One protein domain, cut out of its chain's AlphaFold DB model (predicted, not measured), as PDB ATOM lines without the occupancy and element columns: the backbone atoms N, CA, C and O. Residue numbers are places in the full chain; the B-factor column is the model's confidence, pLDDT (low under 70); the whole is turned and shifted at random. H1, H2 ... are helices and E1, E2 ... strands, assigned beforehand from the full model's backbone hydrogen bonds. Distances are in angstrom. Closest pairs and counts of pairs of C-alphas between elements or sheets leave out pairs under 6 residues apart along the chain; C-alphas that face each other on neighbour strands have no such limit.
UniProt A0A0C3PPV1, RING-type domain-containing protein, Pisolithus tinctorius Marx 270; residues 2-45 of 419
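What this domain is: This is residues 2 to 45 of the 419 residues of the protein "RING-type domain-containing protein" of Pisolithus tinctorius Marx 270 (UniProt A0A0C3PPV1). An extended two-stranded hairpin, E1 and E2, makes one end of a rod, and the short helix H1 sits at the other end. Between them, residues 10 to 21 loop round beside H1 and then lead to the hairpin, whose tip, residues 30 to 35, sticks out. The printed part has 44 residues, with one named helix and two named strands in the order H1, E1, E2, and the two strands form an antiparallel sheet in the order E1, E2. The class is mixed, helices and strands. The whole is extended, with a radius of gyration of the C-alphas of 16.8 A and spans of 48 by 18 by 14 A.

How they stand to each other: In H1, residues 2 to 9, every O i to N i+4 pair is within hydrogen-bond range. E1, residues 22 to 30, and E2, residues 35 to 44, are antiparallel neighbours and form a hairpin, with 166 degrees between their directions. N 24 and O 42 are within hydrogen-bond range at 2.8 A, as are N 37 and O 28 at 2.8 A. The C-alphas of Val 27 and Gln 38 face each other at 4.3 A. E1 bends by 54 degrees at residue 25, and E2 bends by 81 degrees at residue 41. H1 and E2 are apart.

Where its parts are: H1 begins at C-alpha 2, (-27.396, 36.888, -24.647), and is 10.5 A long from first to last C-alpha. E1 runs 23.8 A, from C-alpha 22 at (-29.758, 38.125, -40.655) to C-alpha 30. E2 runs 22.6 A and ends at C-alpha 44, (-29.835, 34.780, -44.432).

The domain as a whole: The C-alphas of Gly 13 and Gly 34, the two farthest apart, are 48.5 A from each other. The printed part has no cut. The link from H1 to E1 is long, with 12 residues, and the link from E1 to E2 is tight, with 4. Residues 30 to 35, of which 30 belongs to E1 and 35 to E2, stand free. The mean pLDDT of the printed part is 81.3, and residues 18 to 20 are under 70.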
ATOM      1  N   ILE A   2     -28.170  37.976 -25.279       76.50
ATOM      2  CA  ILE A   2     -27.396  36.888 -24.647       76.50
ATOM      3  C   ILE A   2     -28.275  35.678 -24.292       76.50
ATOM      4  O   ILE A   2     -27.909  34.554 -24.616       76.50
ATOM      5  N   ASP A   3     -29.469  35.898 -23.735       78.06
ATOM      6  CA  ASP A   3     -30.384  34.796 -23.399       78.06
ATOM      7  C   ASP A   3     -30.808  33.991 -24.632       78.06
ATOM      8  O   ASP A   3     -30.860  32.764 -24.596       78.06
ATOM      9  N   VAL A   4     -31.026  34.676 -25.757       78.81
ATOM     10  CA  VAL A   4     -31.377  34.048 -27.034       78.81
ATOM     11  C   VAL A   4     -30.208  33.244 -27.590       78.81
ATOM     12  O   VAL A   4     -30.393  32.115 -28.032       78.81
ATOM     13  N   GLU A   5     -29.003  33.809 -27.538       78.31
ATOM     14  CA  GLU A   5     -27.767  33.149 -27.961       78.31
ATOM     15  C   GLU A   5     -27.514  31.881 -27.127       78.31
ATOM     16  O   GLU A   5     -27.223  30.819 -27.679       78.31
ATOM     17  N   SER A   6     -27.711  31.975 -25.806       81.44
ATOM     18  CA  SER A   6     -27.530  30.864 -24.868       81.44
ATOM     19  C   SER A   6     -28.542  29.736 -25.092       81.44
ATOM     20  O   SER A   6     -28.154  28.572 -25.133       81.44
ATOM     21  N   GLU A   7     -29.811  30.069 -25.344       81.56
ATOM     22  CA  GLU A   7     -30.881  29.104 -25.630       81.56
ATOM     23  C   GLU A   7     -30.762  28.494 -27.042       81.56
ATOM     24  O   GLU A   7     -31.228  27.383 -27.301       81.56
ATOM     25  N   LEU A   8     -30.147  29.205 -27.992       73.50
ATOM     26  CA  LEU A   8     -29.838  28.667 -29.321       73.50
ATOM     27  C   LEU A   8     -28.663  27.680 -29.286       73.50
ATOM     28  O   LEU A   8     -28.691  26.686 -30.015       73.50
ATOM     29  N   GLN A   9     -27.651  27.938 -28.455       76.62
ATOM     30  CA  GLN A   9     -26.499  27.051 -28.268       76.62
ATOM     31  C   GLN A   9     -26.833  25.837 -27.388       76.62
ATOM     32  O   GLN A   9     -26.434  24.719 -27.714       76.62
ATOM     33  N   SER A  10     -27.593  26.045 -26.311       78.38
ATOM     34  CA  SER A  10     -28.031  25.007 -25.378       78.38
ATOM     35  C   SER A  10     -29.537  25.138 -25.124       78.38
ATOM     36  O   SER A  10     -29.947  25.899 -24.247       78.38
ATOM     37  N   PRO A  11     -30.384  24.429 -25.893       73.06
ATOM     38  CA  PRO A  11     -31.830  24.547 -25.751       73.06
ATOM     39  C   PRO A  11     -32.290  23.946 -24.418       73.06
ATOM     40  O   PRO A  11     -32.234  22.727 -24.236       73.06
ATOM     41  N   MET A  12     -32.749  24.802 -23.502       79.50
ATOM     42  CA  MET A  12     -33.347  24.427 -22.213       79.50
ATOM     43  C   MET A  12     -34.877  24.578 -22.216       79.50
ATOM     44  O   MET A  12     -35.525  24.265 -21.220       79.50
ATOM     45  N   GLY A  13     -35.461  25.047 -23.323       79.12
ATOM     46  CA  GLY A  13     -36.896  25.284 -23.474       79.12
ATOM     47  C   GLY A  13     -37.347  26.663 -22.992       79.12
ATOM     48  O   GLY A  13     -38.543  26.871 -22.786       79.12
ATOM     49  N   LYS A  14     -36.425  27.614 -22.796       82.12
ATOM     50  CA  LYS A  14     -36.786  28.979 -22.390       82.12
ATOM     51  C   LYS A  14     -37.452  29.718 -23.549       82.12
ATOM     52  O   LYS A  14     -37.041  29.606 -24.703       82.12
ATOM     53  N   TRP A  15     -38.475  30.511 -23.237       77.00
ATOM     54  CA  TRP A  15     -39.077  31.401 -24.223       77.00
ATOM     55  C   TRP A  15     -38.054  32.460 -24.648       77.00
ATOM     56  O   TRP A  15     -37.488  33.155 -23.804       77.00
ATOM     57  N   THR A  16     -37.819  32.586 -25.954       75.38
ATOM     58  CA  THR A  16     -36.938  33.614 -26.516       75.38
ATOM     59  C   THR A  16     -37.713  34.532 -27.453       75.38
ATOM     60  O   THR A  16     -38.481  34.023 -28.274       75.38
ATOM     61  N   PRO A  17     -37.484  35.857 -27.401       76.12
ATOM     62  CA  PRO A  17     -38.067  36.785 -28.359       76.12
ATOM     63  C   PRO A  17     -37.634  36.444 -29.790       76.12
ATOM     64  O   PRO A  17     -36.555  35.893 -30.022       76.12
ATOM     65  N   ASN A  18     -38.492  36.774 -30.754       67.69
ATOM     66  CA  ASN A  18     -38.247  36.496 -32.166       67.69
ATOM     67  C   ASN A  18     -37.035  37.309 -32.654       67.69
ATOM     68  O   ASN A  18     -36.976  38.521 -32.448       67.69
ATOM     69  N   VAL A  19     -36.059  36.645 -33.276       68.31
ATOM     70  CA  VAL A  19     -34.842  37.301 -33.779       68.31
ATOM     71  C   VAL A  19     -35.086  37.759 -35.209       68.31
ATOM     72  O   VAL A  19     -35.600  36.989 -36.022       68.31
ATOM     73  N   PHE A  20     -34.715  39.000 -35.522       66.38
ATOM     74  CA  PHE A  20     -34.779  39.516 -36.887       66.38
ATOM     75  C   PHE A  20     -33.910  38.671 -37.838       66.38
ATOM     76  O   PHE A  20     -32.865  38.160 -37.416       66.38
ATOM     77  N   PRO A  21     -34.321  38.505 -39.110       70.56
ATOM     78  CA  PRO A  21     -33.523  37.788 -40.101       70.56
ATOM     79  C   PRO A  21     -32.150  38.448 -40.263       70.56
ATOM     80  O   PRO A  21     -32.013  39.670 -40.151       70.56
ATOM     81  N   LEU A  22     -31.122  37.633 -40.511       74.19
ATOM     82  CA  LEU A  22     -29.758  38.125 -40.655       74.19
ATOM     83  C   LEU A  22     -29.670  38.899 -41.975       74.19
ATOM     84  O   LEU A  22     -29.787  38.299 -43.038       74.19
ATOM     85  N   ARG A  23     -29.504  40.222 -41.916       81.19
ATOM     86  CA  ARG A  23     -29.345  41.072 -43.104       81.19
ATOM     87  C   ARG A  23     -27.875  41.377 -43.324       81.19
ATOM     88  O   ARG A  23     -27.242  41.988 -42.466       81.19
ATOM     89  N   VAL A  24     -27.343  40.957 -44.465       82.69
ATOM     90  CA  VAL A  24     -25.937  41.142 -44.831       82.69
ATOM     91  C   VAL A  24     -25.856  41.942 -46.123       82.69
ATOM     92  O   VAL A  24     -26.499  41.625 -47.121       82.69
ATOM     93  N   ASN A  25     -25.031  42.982 -46.098       88.62
ATOM     94  CA  ASN A  25     -24.550  43.655 -47.298       88.62
ATOM     95  C   ASN A  25     -23.118  43.180 -47.529       88.62
ATOM     96  O   ASN A  25     -22.325  43.169 -46.585       88.62
ATOM     97  N   GLY A  26     -22.784  42.775 -48.749       88.31
ATOM     98  CA  GLY A  26     -21.466  42.219 -49.029       88.31
ATOM     99  C   GLY A  26     -21.068  42.324 -50.490       88.31
ATOM    100  O   GLY A  26     -21.861  42.666 -51.366       88.31
ATOM    101  N   VAL A  27     -19.792  42.051 -50.738       91.50
ATOM    102  CA  VAL A  27     -19.193  42.071 -52.069       91.50
ATOM    103  C   VAL A  27     -18.398  40.782 -52.239       91.50
ATOM    104  O   VAL A  27     -17.494  40.506 -51.452       91.50
ATOM    105  N   LEU A  28     -18.743  39.983 -53.246       89.12
ATOM    106  CA  LEU A  28     -17.961  38.827 -53.679       89.12
ATOM    107  C   LEU A  28     -17.012  39.284 -54.785       89.12
ATOM    108  O   LEU A  28     -17.453  39.845 -55.784       89.12
ATOM    109  N   LEU A  29     -15.717  39.037 -54.619       92.75
ATOM    110  CA  LEU A  29     -14.707  39.342 -55.628       92.75
ATOM    111  C   LEU A  29     -14.061  38.038 -56.099       92.75
ATOM    112  O   LEU A  29     -13.329  37.401 -55.339       92.75
ATOM    113  N   SER A  30     -14.288  37.668 -57.358       94.06
ATOM    114  CA  SER A  30     -13.488  36.641 -58.023       94.06
ATOM    115  C   SER A  30     -12.231  37.290 -58.594       94.06
ATOM    116  O   SER A  30     -12.291  38.004 -59.595       94.06
ATOM    117  N   ARG A  31     -11.087  37.053 -57.942       91.31
ATOM    118  CA  ARG A  31      -9.792  37.611 -58.366       91.31
ATOM    119  C   ARG A  31      -9.340  37.086 -59.727       91.31
ATOM    120  O   ARG A  31      -8.760  37.844 -60.490       91.31
ATOM    121  N   GLU A  32      -9.621  35.821 -60.029       93.25
ATOM    122  CA  GLU A  32      -9.209  35.177 -61.284       93.25
ATOM    123  C   GLU A  32     -10.049  35.647 -62.473       93.25
ATOM    124  O   GLU A  32      -9.533  35.820 -63.571       93.25
ATOM    125  N   CYS A  33     -11.342  35.896 -62.248       91.56
ATOM    126  CA  CYS A  33     -12.258  36.323 -63.304       91.56
ATOM    127  C   CYS A  33     -12.383  37.853 -63.414       91.56
ATOM    128  O   CYS A  33     -13.033  38.339 -64.334       91.56
ATOM    129  N   GLY A  34     -11.840  38.616 -62.455       91.50
ATOM    130  CA  GLY A  34     -12.033  40.068 -62.361       91.50
ATOM    131  C   GLY A  34     -13.487  40.486 -62.100       91.50
ATOM    132  O   GLY A  34     -13.862  41.623 -62.375       91.50
ATOM    133  N   VAL A  35     -14.325  39.571 -61.599       90.88
ATOM    134  CA  VAL A  35     -15.760  39.809 -61.394       90.88
ATOM    135  C   VAL A  35     -16.004  40.252 -59.958       90.88
ATOM    136  O   VAL A  35     -15.667  39.537 -59.013       90.88
ATOM    137  N   LEU A  36     -16.627  41.417 -59.806       91.44
ATOM    138  CA  LEU A  36     -17.099  41.955 -58.537       91.44
ATOM    139  C   LEU A  36     -18.628  41.881 -58.508       91.44
ATOM    140  O   LEU A  36     -19.304  42.505 -59.321       91.44
ATOM    141  N   TYR A  37     -19.169  41.114 -57.569       89.31
ATOM    142  CA  TYR A  37     -20.600  40.957 -57.363       89.31
ATOM    143  C   TYR A  37     -20.994  41.568 -56.021       89.31
ATOM    144  O   TYR A  37     -20.689  41.028 -54.958       89.31
ATOM    145  N   GLN A  38     -21.655  42.719 -56.072       90.94
ATOM    146  CA  GLN A  38     -22.152  43.419 -54.895       90.94
ATOM    147  C   GLN A  38     -23.606  43.028 -54.645       90.94
ATOM    148  O   GLN A  38     -24.458  43.185 -55.517       90.94
ATOM    149  N   PHE A  39     -23.887  42.533 -53.444       86.94
ATOM    150  CA  PHE A  39     -25.237  42.204 -53.019       86.94
ATOM    151  C   PHE A  39     -25.639  43.092 -51.842       86.94
ATOM    152  O   PHE A  39     -24.924  43.238 -50.846       86.94
ATOM    153  N   HIS A  40     -26.809  43.705 -51.981       82.75
ATOM    154  CA  HIS A  40     -27.430  44.539 -50.965       82.75
ATOM    155  C   HIS A  40     -28.681  43.836 -50.448       82.75
ATOM    156  O   HIS A  40     -29.441  43.282 -51.236       82.75
ATOM    157  N   HIS A  41     -28.915  43.911 -49.140       80.19
ATOM    158  CA  HIS A  41     -30.083  43.346 -48.464       80.19
ATOM    159  C   HIS A  41     -30.204  41.819 -48.607       80.19
ATOM    160  O   HIS A  41     -31.313  41.307 -48.739       80.19
ATOM    161  N   ALA A  42     -29.091  41.076 -48.561       76.19
ATOM    162  CA  ALA A  42     -29.187  39.620 -48.500       76.19
ATOM    163  C   ALA A  42     -29.741  39.207 -47.135       76.19
ATOM    164  O   ALA A  42     -29.146  39.503 -46.097       76.19
ATOM    165  N   GLU A  43     -30.886  38.532 -47.139       76.94
ATOM    166  CA  GLU A  43     -31.457  37.912 -45.950       76.94
ATOM    167  C   GLU A  43     -30.943  36.471 -45.852       76.94
ATOM    168  O   GLU A  43     -31.027  35.701 -46.805       76.94
ATOM    169  N   GLY A  44     -30.362  36.112 -44.709       71.25
ATOM    170  CA  GLY A  44     -29.835  34.780 -44.432       71.25
ATOM    171  C   GLY A  44     -30.508  34.151 -43.218       71.25
ATOM    172  O   GLY A  44     -30.826  34.829 -42.234       71.25
ATOM    173  N   LEU A  45     -30.700  32.830 -43.259       72.81
ATOM    174  CA  LEU A  45     -31.164  32.071 -42.103       72.81
ATOM    175  C   LEU A  45     -29.970  31.536 -41.305       72.81
ATOM    176  O   LEU A  45     -29.073  30.895 -41.848       72.81
TER     177      LEU A  45